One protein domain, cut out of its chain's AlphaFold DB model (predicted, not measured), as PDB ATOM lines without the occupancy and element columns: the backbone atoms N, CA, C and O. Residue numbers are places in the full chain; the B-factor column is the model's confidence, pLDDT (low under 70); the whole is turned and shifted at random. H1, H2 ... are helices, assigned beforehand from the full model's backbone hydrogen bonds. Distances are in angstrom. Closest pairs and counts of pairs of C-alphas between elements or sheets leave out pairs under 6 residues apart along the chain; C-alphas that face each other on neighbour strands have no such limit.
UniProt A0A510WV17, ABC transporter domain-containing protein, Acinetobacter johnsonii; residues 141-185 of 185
ATOM      1  N   VAL A 141      49.887  42.669  24.488       89.25
ATOM      2  CA  VAL A 141      51.213  42.067  24.703       89.25
ATOM      3  C   VAL A 141      51.175  40.562  24.446       89.25
ATOM      4  O   VAL A 141      51.960  40.062  23.644       89.25
ATOM      5  N   HIS A 142      50.224  39.852  25.053       90.25
ATOM      6  CA  HIS A 142      50.070  38.409  24.879       90.25
ATOM      7  C   HIS A 142      49.735  38.042  23.430       90.25
ATOM      8  O   HIS A 142      50.284  37.078  22.904       90.25
ATOM      9  N   ASN A 143      48.898  38.829  22.746       90.94
ATOM     10  CA  ASN A 143      48.648  38.629  21.316       90.94
ATOM     11  C   ASN A 143      49.933  38.736  20.480       90.94
ATOM     12  O   ASN A 143      50.194  37.876  19.640       90.94
ATOM     13  N   LEU A 144      50.765  39.753  20.732       88.38
ATOM     14  CA  LEU A 144      52.044  39.894  20.035       88.38
ATOM     15  C   LEU A 144      53.010  38.749  20.338       88.38
ATOM     16  O   LEU A 144      53.702  38.304  19.425       88.38
ATOM     17  N   GLN A 145      53.046  38.266  21.580       90.38
ATOM     18  CA  GLN A 145      53.886  37.135  21.982       90.38
ATOM     19  C   GLN A 145      53.438  35.822  21.338       90.38
ATOM     20  O   GLN A 145      54.285  35.048  20.905       90.38
ATOM     21  N   LEU A 146      52.129  35.581  21.200       89.31
ATOM     22  CA  LEU A 146      51.622  34.402  20.488       89.31
ATOM     23  C   LEU A 146      52.068  34.384  19.021       89.31
ATOM     24  O   LEU A 146      52.425  33.334  18.494       89.31
ATOM     25  N   LEU A 147      52.079  35.553  18.376       85.06
ATOM     26  CA  LEU A 147      52.536  35.701  16.993       85.06
ATOM     27  C   LEU A 147      54.068  35.743  16.877       85.06
ATOM     28  O   LEU A 147      54.611  35.438  15.818       85.06
ATOM     29  N   ASN A 148      54.769  36.102  17.955       85.75
ATOM     30  CA  ASN A 148      56.221  36.242  18.000       85.75
ATOM     31  C   ASN A 148      56.798  35.661  19.306       85.75
ATOM     32  O   ASN A 148      57.238  36.424  20.172       85.75
ATOM     33  N   PRO A 149      56.872  34.323  19.450       86.38
ATOM     34  CA  PRO A 149      57.260  33.681  20.713       86.38
ATOM     35  C   PRO A 149      58.662  34.042  21.224       86.38
ATOM     36  O   PRO A 149      58.976  33.830  22.389       86.38
ATOM     37  N   CYS A 150      59.519  34.576  20.352       87.31
ATOM     38  CA  CYS A 150      60.884  34.978  20.692       87.31
ATOM     39  C   CYS A 150      60.985  36.414  21.242       87.31
ATOM     40  O   CYS A 150      62.069  36.826  21.651       87.31
ATOM     41  N   LEU A 151      59.905  37.206  21.214       86.25
ATOM     42  CA  LEU A 151      59.928  38.576  21.725       86.25
ATOM     43  C   LEU A 151      59.712  38.601  23.240       86.25
ATOM     44  O   LEU A 151      58.731  38.076  23.761       86.25
ATOM     45  N   SER A 152      60.617  39.281  23.944       89.12
ATOM     46  CA  SER A 152      60.428  39.612  25.360       89.12
ATOM     47  C   SER A 152      59.226  40.545  25.571       89.12
ATOM     48  O   SER A 152      58.868  41.325  24.687       89.12
ATOM     49  N   ASP A 153      58.654  40.521  26.775       88.00
ATOM     50  CA  ASP A 153      57.576  41.430  27.193       88.00
ATOM     51  C   ASP A 153      57.942  42.910  26.972       88.00
ATOM     52  O   ASP A 153      57.155  43.681  26.419       88.00
ATOM     53  N   GLU A 154      59.177  43.293  27.309       88.56
ATOM     54  CA  GLU A 154      59.693  44.650  27.108       88.56
ATOM     55  C   GLU A 154      59.724  45.038  25.622       88.56
ATOM     56  O   GLU A 154      59.248  46.111  25.244       88.56
ATOM     57  N   ALA A 155      60.213  44.145  24.757       86.38
ATOM     58  CA  ALA A 155      60.233  44.372  23.314       86.38
ATOM     59  C   ALA A 155      58.813  44.522  22.740       86.38
ATOM     60  O   ALA A 155      58.567  45.430  21.941       86.38
ATOM     61  N   CYS A 156      57.862  43.698  23.193       87.56
ATOM     62  CA  CYS A 156      56.455  43.819  22.810       87.56
ATOM     63  C   CYS A 156      55.859  45.164  23.249       87.56
ATOM     64  O   CYS A 156      55.231  45.852  22.443       87.56
ATOM     65  N   ARG A 157      56.090  45.594  24.498       86.81
ATOM     66  CA  ARG A 157      55.619  46.901  24.996       86.81
ATOM     67  C   ARG A 157      56.226  48.070  24.229       86.81
ATOM     68  O   ARG A 157      55.523  49.045  23.962       86.81
ATOM     69  N   ASN A 158      57.494  47.971  23.837       86.19
ATOM     70  CA  ASN A 158      58.155  48.987  23.022       86.19
ATOM     71  C   ASN A 158      57.510  49.105  21.634       86.19
ATOM     72  O   ASN A 158      57.223  50.220  21.194       86.19
ATOM     73  N   GLN A 159      57.198  47.982  20.977       84.62
ATOM     74  CA  GLN A 159      56.474  47.986  19.700       84.62
ATOM     75  C   GLN A 159      55.052  48.549  19.842       84.62
ATOM     76  O   GLN A 159      54.671  49.451  19.097       84.62
ATOM     77  N   LEU A 160      54.292  48.124  20.855       86.00
ATOM     78  CA  LEU A 160      52.958  48.672  21.149       86.00
ATOM     79  C   LEU A 160      52.996  50.174  21.463       86.00
ATOM     80  O   LEU A 160      52.096  50.928  21.086       86.00
ATOM     81  N   GLY A 161      54.077  50.645  22.088       82.88
ATOM     82  CA  GLY A 161      54.314  52.057  22.358       82.88
ATOM     83  C   GLY A 161      54.449  52.909  21.093       82.88
ATOM     84  O   GLY A 161      54.019  54.075  21.114       82.88
ATOM     85  N   GLN A 162      54.978  52.331  20.004       80.62
ATOM     86  CA  GLN A 162      54.988  52.937  18.665       80.62
ATOM     87  C   GLN A 162      53.589  52.970  18.047       80.62
ATOM     88  O   GLN A 162      53.313  53.881  17.279       80.62
ATOM     89  N   LEU A 163      52.695  52.051  18.437       77.56
ATOM     90  CA  LEU A 163      51.272  51.992  18.061       77.56
ATOM     91  C   LEU A 163      50.356  52.843  18.973       77.56
ATOM     92  O   LEU A 163      49.140  52.807  18.828       77.56
ATOM     93  N   ARG A 164      50.919  53.624  19.912       76.56
ATOM     94  CA  ARG A 164      50.201  54.392  20.963       76.56
ATOM     95  C   ARG A 164      49.383  53.542  21.951       76.56
ATOM     96  O   ARG A 164      48.680  54.100  22.792       76.56
ATOM     97  N   ILE A 165      49.560  52.224  21.953       80.19
ATOM     98  CA  ILE A 165      49.007  51.318  22.965       80.19
ATOM     99  C   ILE A 165      50.007  51.273  24.128       80.19
ATOM    100  O   ILE A 165      51.011  50.567  24.083       80.19
ATOM    101  N   ARG A 166      49.793  52.106  25.154       79.50
ATOM    102  CA  ARG A 166      50.761  52.324  26.247       79.50
ATOM    103  C   ARG A 166      50.177  52.027  27.623       79.50
ATOM    104  O   ARG A 166      48.976  52.184  27.834       79.50
ATOM    105  N   ARG A 167      51.076  51.730  28.572       78.56
ATOM    106  CA  ARG A 167      50.772  51.522  29.999       78.56
ATOM    107  C   ARG A 167      49.640  50.502  30.158       78.56
ATOM    108  O   ARG A 167      49.664  49.466  29.501       78.56
ATOM    109  N   ASP A 168      48.645  50.830  30.967       79.00
ATOM    110  CA  ASP A 168      47.546  49.950  31.347       79.00
ATOM    111  C   ASP A 168      46.751  49.466  30.130       79.00
ATOM    112  O   ASP A 168      46.311  48.322  30.103       79.00
ATOM    113  N   LYS A 169      46.670  50.266  29.056       78.25
ATOM    114  CA  LYS A 169      45.969  49.874  27.822       78.25
ATOM    115  C   LYS A 169      46.584  48.659  27.132       78.25
ATOM    116  O   LYS A 169      45.861  47.904  26.499       78.25
ATOM    117  N   ALA A 170      47.899  48.458  27.246       78.62
ATOM    118  CA  ALA A 170      48.560  47.284  26.673       78.62
ATOM    119  C   ALA A 170      48.210  45.990  27.428       78.62
ATOM    120  O   ALA A 170      48.345  44.904  26.868       78.62
ATOM    121  N   LEU A 171      47.759  46.128  28.679       81.62
ATOM    122  CA  LEU A 171      47.390  45.037  29.578       81.62
ATOM    123  C   LEU A 171      45.883  44.750  29.569       81.62
ATOM    124  O   LEU A 171      45.467  43.709  30.074       81.62
ATOM    125  N   LEU A 172      45.075  45.630  28.969       84.44
ATOM    126  CA  LEU A 172      43.646  45.403  28.774       84.44
ATOM    127  C   LEU A 172      43.394  44.392  27.647       84.44
ATOM    128  O   LEU A 172      44.100  44.426  26.632       84.44
ATOM    129  N   PRO A 173      42.358  43.542  27.778       84.81
ATOM    130  CA  PRO A 173      41.839  42.744  26.676       84.81
ATOM    131  C   PRO A 173      41.590  43.579  25.418       84.81
ATOM    132  O   PRO A 173      41.111  44.715  25.478       84.81
ATOM    133  N   ILE A 174      41.890  42.996  24.258       83.62
ATOM    134  CA  ILE A 174      41.745  43.641  22.947       83.62
ATOM    135  C   ILE A 174      40.315  44.130  22.688       83.62
ATOM    136  O   ILE A 174      40.154  45.157  22.017       83.62
ATOM    137  N   SER A 175      39.316  43.426  23.222       81.94
ATOM    138  CA  SER A 175      37.889  43.755  23.136       81.94
ATOM    139  C   SER A 175      37.506  45.066  23.831       81.94
ATOM    140  O   SER A 175      36.543  45.705  23.418       81.94
ATOM    141  N   LEU A 176      38.271  45.499  24.839       80.12
ATOM    142  CA  LEU A 176      38.008  46.724  25.606       80.12
ATOM    143  C   LEU A 176      38.693  47.970  25.025       80.12
ATOM    144  O   LEU A 176      38.525  49.072  25.546       80.12
ATOM    145  N   LEU A 177      39.478  47.810  23.957       75.56
ATOM    146  CA  LEU A 177      40.117  48.920  23.252       75.56
ATOM    147  C   LEU A 177      39.146  49.539  22.237       75.56
ATOM    148  O   LEU A 177      38.352  48.831  21.621       75.56
ATOM    149  N   SER A 178      39.220  50.855  22.030       70.69
ATOM    150  CA  SER A 178      38.357  51.555  21.066       70.69
ATOM    151  C   SER A 178      38.624  51.110  19.619       70.69
ATOM    152  O   SER A 178      39.718  50.656  19.298       70.69
ATOM    153  N   GLY A 179      37.661  51.293  18.705       57.75
ATOM    154  CA  GLY A 179      37.804  50.877  17.299       57.75
ATOM    155  C   GLY A 179      39.030  51.470  16.585       57.75
ATOM    156  O   GLY A 179      39.688  50.779  15.815       57.75
ATOM    157  N   GLY A 180      39.409  52.716  16.898       61.72
ATOM    158  CA  GLY A 180      40.643  53.330  16.384       61.72
ATOM    159  C   GLY A 180      41.924  52.703  16.956       61.72
ATOM    160  O   GLY A 180      42.928  52.578  16.259       61.72
ATOM    161  N   GLU A 181      41.882  52.243  18.206       60.00
ATOM    162  CA  GLU A 181      42.978  51.505  18.848       60.00
ATOM    163  C   GLU A 181      43.032  50.042  18.393       60.00
ATOM    164  O   GLU A 181      44.102  49.446  18.399       60.00
ATOM    165  N   GLN A 182      41.902  49.466  17.974       57.62
ATOM    166  CA  GLN A 182      41.834  48.160  17.317       57.62
ATOM    167  C   GLN A 182      42.406  48.215  15.895       57.62
ATOM    168  O   GLN A 182      43.171  47.334  15.534       57.62
ATOM    169  N   LEU A 183      42.125  49.284  15.140       51.00
ATOM    170  CA  LEU A 183      42.632  49.522  13.778       51.00
ATOM    171  C   LEU A 183      44.143  49.770  13.687       51.00
ATOM    172  O   LEU A 183      44.709  49.656  12.604       51.00
ATOM    173  N   THR A 184      44.787  50.139  14.798       53.31
ATOM    174  CA  THR A 184      46.242  50.371  14.853       53.31
ATOM    175  C   THR A 184      47.017  49.096  15.239       53.31
ATOM    176  O   THR A 184      48.235  49.163  15.379       53.31
ATOM    177  N   LYS A 185      46.334  47.958  15.436       46.97
ATOM    178  CA  LYS A 185      46.926  46.635  15.711       46.97
ATOM    179  C   LYS A 185      47.316  45.928  14.418       46.97
ATOM    180  O   LYS A 185      48.342  45.218  14.459       46.97
TER     181      LYS A 185
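Overview. This is residues 141 to 185 of the 185 residues of the protein "ABC transporter domain-containing protein" of Acinetobacter johnsonii (UniProt A0A510WV17). What shape do these residues make? The longest helix, H2, and the shorter H1 stand about perpendicular to each other and make one end of a small elongated body, with the short H3 beside the first residue of H1 and near H2. From H3 the backbone loops through residues 171 to 178 to the other end, where the small helix H4 stands apart from the other three. What is it built of, and how large is it? The printed part has 45 residues with four named helices, in the order H1, H2, H3, H4, and no named strand; its class is all helix. It is compact, with a radius of gyration of the C-alphas of 9.9 A, and spans 28 by 17 by 16 A.

Along the chain. Where is the longest helix? H2 is residues 153 to 162, 14.6 A from first to last C-alpha, and begins at C-alpha 153, (57.576, 41.430, 27.193). Which helices come before and after it? H1 is residues 141 to 147, 10.1 A long, and begins at C-alpha 141, (51.213, 42.067, 24.703). H3 is residues 167 to 170, 5.8 A long. H4 is residues 179 to 183, 6.1 A long, and ends at C-alpha 183, (42.632, 49.522, 13.778).

Arrangement. What touches H2? H1 touches it, and their closest C-alphas, those of Val 141 and Cys 156, are 5.8 A apart. The lines of the two helices are about perpendicular, at 79 degrees. Where is H3? It is close to H2 but not clearly touching, the closest C-alphas, those of Leu 160 and Ala 170, being 7.2 A apart. It is also close to H1 but not clearly touching, with the closest C-alphas, those of Val 141 and Ala 170, 6.2 A apart. Where does H4 stand? H4 is apart from H1, from H2 and from H3. What do the backbones show? In H1, H2 and H4 every O i to N i+4 pair is within hydrogen-bond range, while H3, with 4 residues, is too short for such a pair.

Size, cuts and confidence. How far does it reach? The two C-alphas farthest apart, those of Cys 150 and Gly 179, are 28.2 A apart. Is the backbone unbroken, and how long are its links? The printed part has no cut and ends at residue 185, the chain's last. The links H1 to H2 and H2 to H3 are tight, and the link H3 to H4, with 8 residues, is short. Where is confidence low? The mean pLDDT of the printed part is 79.5, and residues 179 to 185 are under 70.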